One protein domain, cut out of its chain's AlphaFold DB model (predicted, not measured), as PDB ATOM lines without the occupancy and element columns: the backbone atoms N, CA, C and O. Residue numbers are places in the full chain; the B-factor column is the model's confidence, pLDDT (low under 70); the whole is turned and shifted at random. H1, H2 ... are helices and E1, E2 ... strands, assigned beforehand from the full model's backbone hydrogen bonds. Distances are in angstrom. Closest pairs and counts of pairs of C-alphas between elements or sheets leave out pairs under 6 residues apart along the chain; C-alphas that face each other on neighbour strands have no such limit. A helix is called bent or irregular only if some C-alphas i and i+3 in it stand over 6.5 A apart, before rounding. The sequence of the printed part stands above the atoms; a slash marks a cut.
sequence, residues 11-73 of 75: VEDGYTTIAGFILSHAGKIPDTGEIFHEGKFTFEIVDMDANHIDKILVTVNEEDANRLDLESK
ATOM      1  N   VAL A  11     -18.096 -40.691 -36.506       54.03
ATOM      2  CA  VAL A  11     -17.035 -41.338 -37.303       54.03
ATOM      3  C   VAL A  11     -16.808 -42.805 -36.915       54.03
ATOM      4  O   VAL A  11     -16.403 -43.604 -37.759       54.03
ATOM      5  N   GLU A  12     -17.048 -43.167 -35.654       58.47
ATOM      6  CA  GLU A  12     -16.727 -44.495 -35.109       58.47
ATOM      7  C   GLU A  12     -17.866 -45.500 -35.357       58.47
ATOM      8  O   GLU A  12     -17.606 -46.649 -35.718       58.47
ATOM      9  N   ASP A  13     -19.116 -45.033 -35.290       61.22
ATOM     10  CA  ASP A  13     -20.325 -45.827 -35.541       61.22
ATOM     11  C   ASP A  13     -20.818 -45.743 -37.002       61.22
ATOM     12  O   ASP A  13     -21.648 -46.544 -37.438       61.22
ATOM     13  N   GLY A  14     -20.293 -44.799 -37.794       67.56
ATOM     14  CA  GLY A  14     -20.450 -44.765 -39.252       67.56
ATOM     15  C   GLY A  14     -21.839 -44.376 -39.769       67.56
ATOM     16  O   GLY A  14     -22.178 -44.695 -40.913       67.56
ATOM     17  N   TYR A  15     -22.655 -43.693 -38.967       79.75
ATOM     18  CA  TYR A  15     -23.939 -43.149 -39.407       79.75
ATOM     19  C   TYR A  15     -23.811 -41.687 -39.845       79.75
ATOM     20  O   TYR A  15     -23.014 -40.924 -39.320       79.75
ATOM     21  N   THR A  16     -24.646 -41.277 -40.799       84.88
ATOM     22  CA  THR A  16     -24.686 -39.897 -41.325       84.88
ATOM     23  C   THR A  16     -26.073 -39.261 -41.213       84.88
ATOM     24  O   THR A  16     -26.308 -38.148 -41.680       84.88
ATOM     25  N   THR A  17     -27.027 -39.982 -40.620       89.19
ATOM     26  CA  THR A  17     -28.414 -39.546 -40.435       89.19
ATOM     27  C   THR A  17     -28.857 -39.818 -39.003       89.19
ATOM     28  O   THR A  17     -28.361 -40.741 -38.358       89.19
ATOM     29  N   ILE A  18     -29.841 -39.058 -38.514       89.62
ATOM     30  CA  ILE A  18     -30.427 -39.279 -37.179       89.62
ATOM     31  C   ILE A  18     -31.058 -40.678 -37.092       89.62
ATOM     32  O   ILE A  18     -30.919 -41.359 -36.082       89.62
ATOM     33  N   ALA A  19     -31.699 -41.143 -38.167       90.75
ATOM     34  CA  ALA A  19     -32.214 -42.507 -38.242       90.75
ATOM     35  C   ALA A  19     -31.092 -43.548 -38.082       90.75
ATOM     36  O   ALA A  19     -31.250 -44.508 -37.333       90.75
ATOM     37  N   GLY A  20     -29.947 -43.342 -38.741       90.06
ATOM     38  CA  GLY A  20     -28.773 -44.204 -38.607       90.06
ATOM     39  C   GLY A  20     -28.198 -44.204 -37.191       90.06
ATOM     40  O   GLY A  20     -27.895 -45.274 -36.670       90.06
ATOM     41  N   PHE A  21     -28.127 -43.035 -36.548       89.69
ATOM     42  CA  PHE A  21     -27.745 -42.907 -35.140       89.69
ATOM     43  C   PHE A  21     -28.657 -43.741 -34.231       89.69
ATOM     44  O   PHE A  21     -28.174 -44.584 -33.478       89.69
ATOM     45  N   ILE A  22     -29.978 -43.567 -34.350       91.38
ATOM     46  CA  ILE A  22     -30.942 -44.300 -33.520       91.38
ATOM     47  C   ILE A  22     -30.864 -45.808 -33.782       91.38
ATOM     48  O   ILE A  22     -30.892 -46.586 -32.835       91.38
ATOM     49  N   LEU A  23     -30.726 -46.242 -35.039       89.69
ATOM     50  CA  LEU A  23     -30.598 -47.663 -35.376       89.69
ATOM     51  C   LEU A  23     -29.308 -48.282 -34.823       89.69
ATOM     52  O   LEU A  23     -29.353 -49.398 -34.302       89.69
ATOM     53  N   SER A  24     -28.182 -47.562 -34.912       88.06
ATOM     54  CA  SER A  24     -26.903 -47.987 -34.329       88.06
ATOM     55  C   SER A  24     -27.035 -48.169 -32.817       88.06
ATOM     56  O   SER A  24     -26.690 -49.220 -32.279       88.06
ATOM     57  N   HIS A  25     -27.642 -47.187 -32.146       86.31
ATOM     58  CA  HIS A  25     -27.859 -47.218 -30.705       86.31
ATOM     59  C   HIS A  25     -28.858 -48.306 -30.272       86.31
ATOM     60  O   HIS A  25     -28.640 -48.998 -29.279       86.31
ATOM     61  N   ALA A  26     -29.956 -48.489 -31.011       89.12
ATOM     62  CA  ALA A  26     -31.002 -49.450 -30.672       89.12
ATOM     63  C   ALA A  26     -30.547 -50.910 -30.834       89.12
ATOM     64  O   ALA A  26     -31.053 -51.792 -30.139       89.12
ATOM     65  N   GLY A  27     -29.645 -51.197 -31.784       89.00
ATOM     66  CA  GLY A  27     -29.192 -52.560 -32.099       89.00
ATOM     67  C   GLY A  27     -30.290 -53.485 -32.655       89.00
ATOM     68  O   GLY A  27     -30.080 -54.691 -32.801       89.00
ATOM     69  N   LYS A  28     -31.471 -52.935 -32.960       90.88
ATOM     70  CA  LYS A  28     -32.644 -53.600 -33.543       90.88
ATOM     71  C   LYS A  28     -33.430 -52.608 -34.402       90.88
ATOM     72  O   LYS A  28     -33.214 -51.402 -34.313       90.88
ATOM     73  N   ILE A  29     -34.376 -53.114 -35.195       92.31
ATOM     74  CA  ILE A  29     -35.405 -52.257 -35.799       92.31
ATOM     75  C   ILE A  29     -36.354 -51.820 -34.667       92.31
ATOM     76  O   ILE A  29     -36.890 -52.702 -33.990       92.31
ATOM     77  N   PRO A  30     -36.514 -50.510 -34.414       94.31
ATOM     78  CA  PRO A  30     -37.391 -50.012 -33.364       94.31
ATOM     79  C   PRO A  30     -38.860 -50.056 -33.789       94.31
ATOM     80  O   PRO A  30     -39.178 -50.108 -34.979       94.31
ATOM     81  N   ASP A  31     -39.745 -49.995 -32.802       95.69
ATOM     82  CA  ASP A  31     -41.185 -49.881 -33.028       95.69
ATOM     83  C   ASP A  31     -41.627 -48.405 -33.062       95.69
ATOM     84  O   ASP A  31     -41.018 -47.529 -32.445       95.69
ATOM     85  N   THR A  32     -42.734 -48.109 -33.752       96.69
ATOM     86  CA  THR A  32     -43.390 -46.795 -33.645       96.69
ATOM     87  C   THR A  32     -43.836 -46.540 -32.201       96.69
ATOM     88  O   THR A  32     -44.475 -47.387 -31.578       96.69
ATOM     89  N   GLY A  33     -43.527 -45.352 -31.684       97.12
ATOM     90  CA  GLY A  33     -43.733 -44.934 -30.298       97.12
ATOM     91  C   GLY A  33     -42.568 -45.270 -29.363       97.12
ATOM     92  O   GLY A  33     -42.627 -44.927 -28.185       97.12
ATOM     93  N   GLU A  34     -41.514 -45.939 -29.845       96.75
ATOM     94  CA  GLU A  34     -40.309 -46.180 -29.048       96.75
ATOM     95  C   GLU A  34     -39.546 -44.866 -28.806       96.75
ATOM     96  O   GLU A  34     -39.447 -44.017 -29.698       96.75
ATOM     97  N   ILE A  35     -39.033 -44.696 -27.582       95.88
ATOM     98  CA  ILE A  35     -38.402 -43.459 -27.110       95.88
ATOM     99  C   ILE A  35     -36.951 -43.729 -26.707       95.88
ATOM    100  O   ILE A  35     -36.675 -44.641 -25.928       95.88
ATOM    101  N   PHE A  36     -36.044 -42.887 -27.195       92.38
ATOM    102  CA  PHE A  36     -34.615 -42.901 -26.891       92.38
ATOM    103  C   PHE A  36     -34.191 -41.566 -26.282       92.38
ATOM    104  O   PHE A  36     -34.709 -40.512 -26.655       92.38
ATOM    105  N   HIS A  37     -33.222 -41.597 -25.371       91.50
ATOM    106  CA  HIS A  37     -32.705 -40.405 -24.703       91.50
ATOM    107  C   HIS A  37     -31.197 -40.295 -24.922       91.50
ATOM    108  O   HIS A  37     -30.471 -41.235 -24.619       91.50
ATOM    109  N   GLU A  38     -30.741 -39.135 -25.396       86.62
ATOM    110  CA  GLU A  38     -29.319 -38.806 -25.538       86.62
ATOM    111  C   GLU A  38     -29.077 -37.399 -24.981       86.62
ATOM    112  O   GLU A  38     -29.513 -36.389 -25.549       86.62
ATOM    113  N   GLY A  39     -28.408 -37.320 -23.830       85.50
ATOM    114  CA  GLY A  39     -28.246 -36.070 -23.088       85.50
ATOM    115  C   GLY A  39     -29.594 -35.395 -22.805       85.50
ATOM    116  O   GLY A  39     -30.474 -35.982 -22.186       85.50
ATOM    117  N   LYS A  40     -29.759 -34.156 -23.285       87.81
ATOM    118  CA  LYS A  40     -30.998 -33.367 -23.140       87.81
ATOM    119  C   LYS A  40     -32.072 -33.676 -24.185       87.81
ATOM    120  O   LYS A  40     -33.148 -33.076 -24.143       87.81
ATOM    121  N   PHE A  41     -31.764 -34.520 -25.165       91.19
ATOM    122  CA  PHE A  41     -32.658 -34.818 -26.274       91.19
ATOM    123  C   PHE A  41     -33.437 -36.099 -26.011       91.19
ATOM    124  O   PHE A  41     -32.881 -37.114 -25.597       91.19
ATOM    125  N   THR A  42     -34.731 -36.048 -26.301       93.56
ATOM    126  CA  THR A  42     -35.610 -37.215 -26.344       93.56
ATOM    127  C   THR A  42     -36.094 -37.404 -27.774       93.56
ATOM    128  O   THR A  42     -36.661 -36.478 -28.357       93.56
ATOM    129  N   PHE A  43     -35.864 -38.589 -28.326       95.19
ATOM    130  CA  PHE A  43     -36.234 -38.988 -29.678       95.19
ATOM    131  C   PHE A  43     -37.375 -39.995 -29.600       95.19
ATOM    132  O   PHE A  43     -37.198 -41.069 -29.039       95.19
ATOM    133  N   GLU A  44     -38.523 -39.670 -30.179       97.31
ATOM    134  CA  GLU A  44     -39.651 -40.588 -30.321       97.31
ATOM    135  C   GLU A  44     -39.800 -40.987 -31.790       97.31
ATOM    136  O   GLU A  44     -39.861 -40.129 -32.680       97.31
ATOM    137  N   ILE A  45     -39.864 -42.292 -32.051       97.50
ATOM    138  CA  ILE A  45     -40.130 -42.826 -33.387       97.50
ATOM    139  C   ILE A  45     -41.605 -42.621 -33.710       97.50
ATOM    140  O   ILE A  45     -42.469 -43.280 -33.145       97.50
ATOM    141  N   VAL A  46     -41.912 -41.730 -34.646       97.81
ATOM    142  CA  VAL A  46     -43.303 -41.424 -35.013       97.81
ATOM    143  C   VAL A  46     -43.768 -42.276 -36.187       97.81
ATOM    144  O   VAL A  46     -44.955 -42.578 -36.287       97.81
ATOM    145  N   ASP A  47     -42.853 -42.655 -37.080       96.56
ATOM    146  CA  ASP A  47     -43.200 -43.382 -38.298       96.56
ATOM    147  C   ASP A  47     -42.063 -44.294 -38.763       96.56
ATOM    148  O   ASP A  47     -40.903 -43.872 -38.837       96.56
ATOM    149  N   MET A  48     -42.427 -45.535 -39.075       96.12
ATOM    150  CA  MET A  48     -41.531 -46.588 -39.539       96.12
ATOM    151  C   MET A  48     -41.995 -47.096 -40.899       96.12
ATOM    152  O   MET A  48     -43.082 -47.655 -41.020       96.12
ATOM    153  N   ASP A  49     -41.113 -47.014 -41.889       91.31
ATOM    154  CA  ASP A  49     -41.282 -47.613 -43.206       91.31
ATOM    155  C   ASP A  49     -40.398 -48.860 -43.319       91.31
ATOM    156  O   ASP A  49     -39.229 -48.803 -43.704       91.31
ATOM    157  N   ALA A  50     -40.961 -50.019 -42.970       87.31
ATOM    158  CA  ALA A  50     -40.248 -51.295 -42.866       87.31
ATOM    159  C   ALA A  50     -39.018 -51.219 -41.938       87.31
ATOM    160  O   ALA A  50     -39.159 -51.363 -40.728       87.31
ATOM    161  N   ASN A  51     -37.815 -51.026 -42.484       85.75
ATOM    162  CA  ASN A  51     -36.571 -50.870 -41.723       85.75
ATOM    163  C   ASN A  51     -36.007 -49.440 -41.769       85.75
ATOM    164  O   ASN A  51     -34.876 -49.220 -41.337       85.75
ATOM    165  N   HIS A  52     -36.765 -48.487 -42.308       90.19
ATOM    166  CA  HIS A  52     -36.391 -47.088 -42.415       90.19
ATOM    167  C   HIS A  52     -37.228 -46.248 -41.448       90.19
ATOM    168  O   HIS A  52     -38.454 -46.297 -41.477       90.19
ATOM    169  N   ILE A  53     -36.573 -45.466 -40.593       94.81
ATOM    170  CA  ILE A  53     -37.264 -44.470 -39.772       94.81
ATOM    171  C   ILE A  53     -37.537 -43.257 -40.668       94.81
ATOM    172  O   ILE A  53     -36.592 -42.591 -41.090       94.81
ATOM    173  N   ASP A  54     -38.806 -42.966 -40.958       95.06
ATOM    174  CA  ASP A  54     -39.190 -41.809 -41.784       95.06
ATOM    175  C   ASP A  54     -39.365 -40.542 -40.937       95.06
ATOM    176  O   ASP A  54     -38.929 -39.453 -41.317       95.06
ATOM    177  N   LYS A  55     -39.960 -40.678 -39.745       96.50
ATOM    178  CA  LYS A  55     -40.341 -39.529 -38.915       96.50
ATOM    179  C   LYS A  55     -39.953 -39.717 -37.461       96.50
ATOM    180  O   LYS A  55     -40.290 -40.717 -36.829       96.50
ATOM    181  N   ILE A  56     -39.293 -38.695 -36.930       96.44
ATOM    182  CA  ILE A  56     -38.820 -38.637 -35.550       96.44
ATOM    183  C   ILE A  56     -39.316 -37.331 -34.939       96.44
ATOM    184  O   ILE A  56     -39.158 -36.265 -35.539       96.44
ATOM    185  N   LEU A  57     -39.891 -37.413 -33.743       96.56
ATOM    186  CA  LEU A  57     -40.155 -36.250 -32.908       96.56
ATOM    187  C   LEU A  57     -38.987 -36.076 -31.940       96.56
ATOM    188  O   LEU A  57     -38.653 -36.992 -31.195       96.56
ATOM    189  N   VAL A  58     -38.372 -34.894 -31.952       95.12
ATOM    190  CA  VAL A  58     -37.288 -34.550 -31.029       95.12
ATOM    191  C   VAL A  58     -37.789 -33.499 -30.058       95.12
ATOM    192  O   VAL A  58     -38.263 -32.440 -30.474       95.12
ATOM    193  N   THR A  59     -37.667 -33.777 -28.766       94.25
ATOM    194  CA  THR A  59     -37.925 -32.801 -27.705       94.25
ATOM    195  C   THR A  59     -36.653 -32.544 -26.909       94.25
ATOM    196  O   THR A  59     -35.786 -33.411 -26.791       94.25
ATOM    197  N   VAL A  60     -36.515 -31.319 -26.403       92.31
ATOM    198  CA  VAL A  60     -35.405 -30.920 -25.536       92.31
ATOM    199  C   VAL A  60     -35.958 -30.766 -24.134       92.31
ATOM    200  O   VAL A  60     -36.886 -29.986 -23.930       92.31
ATOM    201  N   ASN A  61     -35.388 -31.483 -23.170       84.56
ATOM    202  CA  ASN A  61     -35.683 -31.218 -21.773       84.56
ATOM    203  C   ASN A  61     -34.933 -29.945 -21.349       84.56
ATOM    204  O   ASN A  61     -33.704 -29.939 -21.249       84.56
ATOM    205  N   GLU A  62     -35.662 -28.843 -21.154       72.69
ATOM    206  CA  GLU A  62     -35.078 -27.542 -20.798       72.69
ATOM    207  C   GLU A  62     -34.337 -27.571 -19.450       72.69
ATOM    208  O   GLU A  62     -33.403 -26.792 -19.239       72.69
ATOM    209  N   GLU A  63     -34.694 -28.493 -18.554       68.88
ATOM    210  CA  GLU A  63     -33.992 -28.682 -17.280       68.88
ATOM    211  C   GLU A  63     -32.565 -29.219 -17.498       68.88
ATOM    212  O   GLU A  63     -31.615 -28.722 -16.888       68.88
ATOM    213  N   ASP A  64     -32.390 -30.149 -18.441       62.88
ATOM    214  CA  ASP A  64     -31.085 -30.720 -18.801       62.88
ATOM    215  C   ASP A  64     -30.281 -29.787 -19.722       62.88
ATOM    216  O   ASP A  64     -29.050 -29.742 -19.663       62.88
ATOM    217  N   ALA A  65     -30.968 -28.979 -20.540       59.72
ATOM    218  CA  ALA A  65     -30.341 -27.963 -21.381       59.72
ATOM    219  C   ALA A  65     -29.592 -26.908 -20.560       59.72
ATOM    220  O   ALA A  65     -28.440 -26.604 -20.861       59.72
ATOM    221  N   ASN A  66     -30.225 -26.409 -19.495       60.22
ATOM    222  CA  ASN A  66     -29.635 -25.393 -18.629       60.22
ATOM    223  C   ASN A  66     -28.453 -25.925 -17.806       60.22
ATOM    224  O   ASN A  66     -27.558 -25.158 -17.458       60.22
ATOM    225  N   ARG A  67     -28.424 -27.226 -17.490       61.50
ATOM    226  CA  ARG A  67     -27.349 -27.839 -16.695       61.50
ATOM    227  C   ARG A  67     -26.040 -27.980 -17.482       61.50
ATOM    228  O   ARG A  67     -24.979 -27.676 -16.945       61.50
ATOM    229  N   LEU A  68     -26.121 -28.330 -18.766       58.47
ATOM    230  CA  LEU A  68     -24.961 -28.427 -19.668       58.47
ATOM    231  C   LEU A  68     -24.330 -27.056 -19.982       58.47
ATOM    232  O   LEU A  68     -23.111 -26.947 -20.128       58.47
ATOM    233  N   ASP A  69     -25.141 -25.996 -20.037       59.62
ATOM    234  CA  ASP A  69     -24.667 -24.619 -20.240       59.62
ATOM    235  C   ASP A  69     -23.924 -24.055 -19.013       59.62
ATOM    236  O   ASP A  69     -23.171 -23.083 -19.132       59.62
ATOM    237  N   LEU A  70     -24.147 -24.634 -17.828       56.97
ATOM    238  CA  LEU A  70     -23.434 -24.290 -16.597       56.97
ATOM    239  C   LEU A  70     -22.090 -25.024 -16.511       56.97
ATOM    240  O   LEU A  70     -21.094 -24.401 -16.156       56.97
ATOM    241  N   GLU A  71     -22.044 -26.298 -16.904       57.88
ATOM    242  CA  GLU A  71     -20.815 -27.108 -16.930       57.88
ATOM    243  C   GLU A  71     -19.838 -26.654 -18.035       57.88
ATOM    244  O   GLU A  71     -18.628 -26.756 -17.875       57.88
ATOM    245  N   SER A  72     -20.336 -26.053 -19.122       56.16
ATOM    246  CA  SER A  72     -19.504 -25.503 -20.213       56.16
ATOM    247  C   SER A  72     -18.881 -24.126 -19.907       56.16
ATOM    248  O   SER A  72     -18.224 -23.549 -20.771       56.16
ATOM    249  N   LYS A  73     -19.135 -23.551 -18.722       55.34
ATOM    250  CA  LYS A  73     -18.627 -22.230 -18.293       55.34
ATOM    251  C   LYS A  73     -17.514 -22.305 -17.244       55.34
ATOM    252  O   LYS A  73     -17.086 -21.253 -16.768       55.34
TER     253      LYS A  73
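What this domain is: This is residues 11 to 73 of the 75 residues of an uncharacterized protein of Methanobrevibacter sp (UniProt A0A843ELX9). A small three-stranded sheet, with E2 and E3 bent partway along, has the helix H1 packed over one face, while a second helix, H2, follows the end of E3 and extends the model lengthwise, away from H1. The sheet is a meander, each strand the antiparallel neighbour of the one before, in the order E1 E2 E3. The printed part has 63 residues, with two named helices and three named strands that follow each other as H1 E1 E2 E3 H2; the class is mixed, helices and strands. The whole is loose, with a radius of gyration of the C-alphas of 13.4 A, and elongated, spanning 43 by 27 by 15 A.

How they stand to each other: H1, residues 18 to 26, is on the sheet formed by E1, residues 35 to 38, E2, residues 41 to 49, and E3, residues 52 to 60. The closest C-alphas of H1 and E3 are those of Ala 19 and Ile 53, 5.6 A apart; those of H1 and E1 are Ile 22 and Phe 36, 7.7 A apart. H1 and E2 are near each other, with 5 pairs of C-alphas within 10 A. E1 and E2 form a hairpin, antiparallel at 139 degrees, with N 36 and O 43 within hydrogen-bond range at 2.8 A. E2 and E3 form another hairpin, antiparallel at 158 degrees, with N 44 and O 57 at 2.9 A and N 52 and O 49 at 2.8 A. E2 bends by 53 degrees at residue 46, and E3 bends by 55 degrees at residue 55. The sheet is only just strongly twisted, its C-alphas lying up to 4.5 A off the best plane; E1 and E3 are its edge strands. H2, residues 62 to 71, is not on the sheet and is apart from H1, E1 and E2. In H1 every O i to N i+4 pair is within hydrogen-bond range; in H2 5 of 6 are.

Where its parts are: H1 begins at C-alpha 18, (-30.427, -39.279, -37.179), and is 12.1 A long from first to last C-alpha. E1 measures 10.3 A, E2 22.9 A and E3 23.4 A. E3 ends at C-alpha 60, (-35.405, -30.920, -25.536). H2 is 14.8 A long and ends at C-alpha 71, (-20.815, -27.108, -16.930).

The domain as a whole: The two C-alphas farthest apart are those of Ala 50 and Lys 73, at 43.8 A. The printed part, residues 11 to 73, has no cut. The link from H1 to E1, 8 residues, is short; the other links are tight. The mean pLDDT of the printed part is 83.9; residues 11 to 14 and 63 to 73 are under 70, and H2 has a mean of 62.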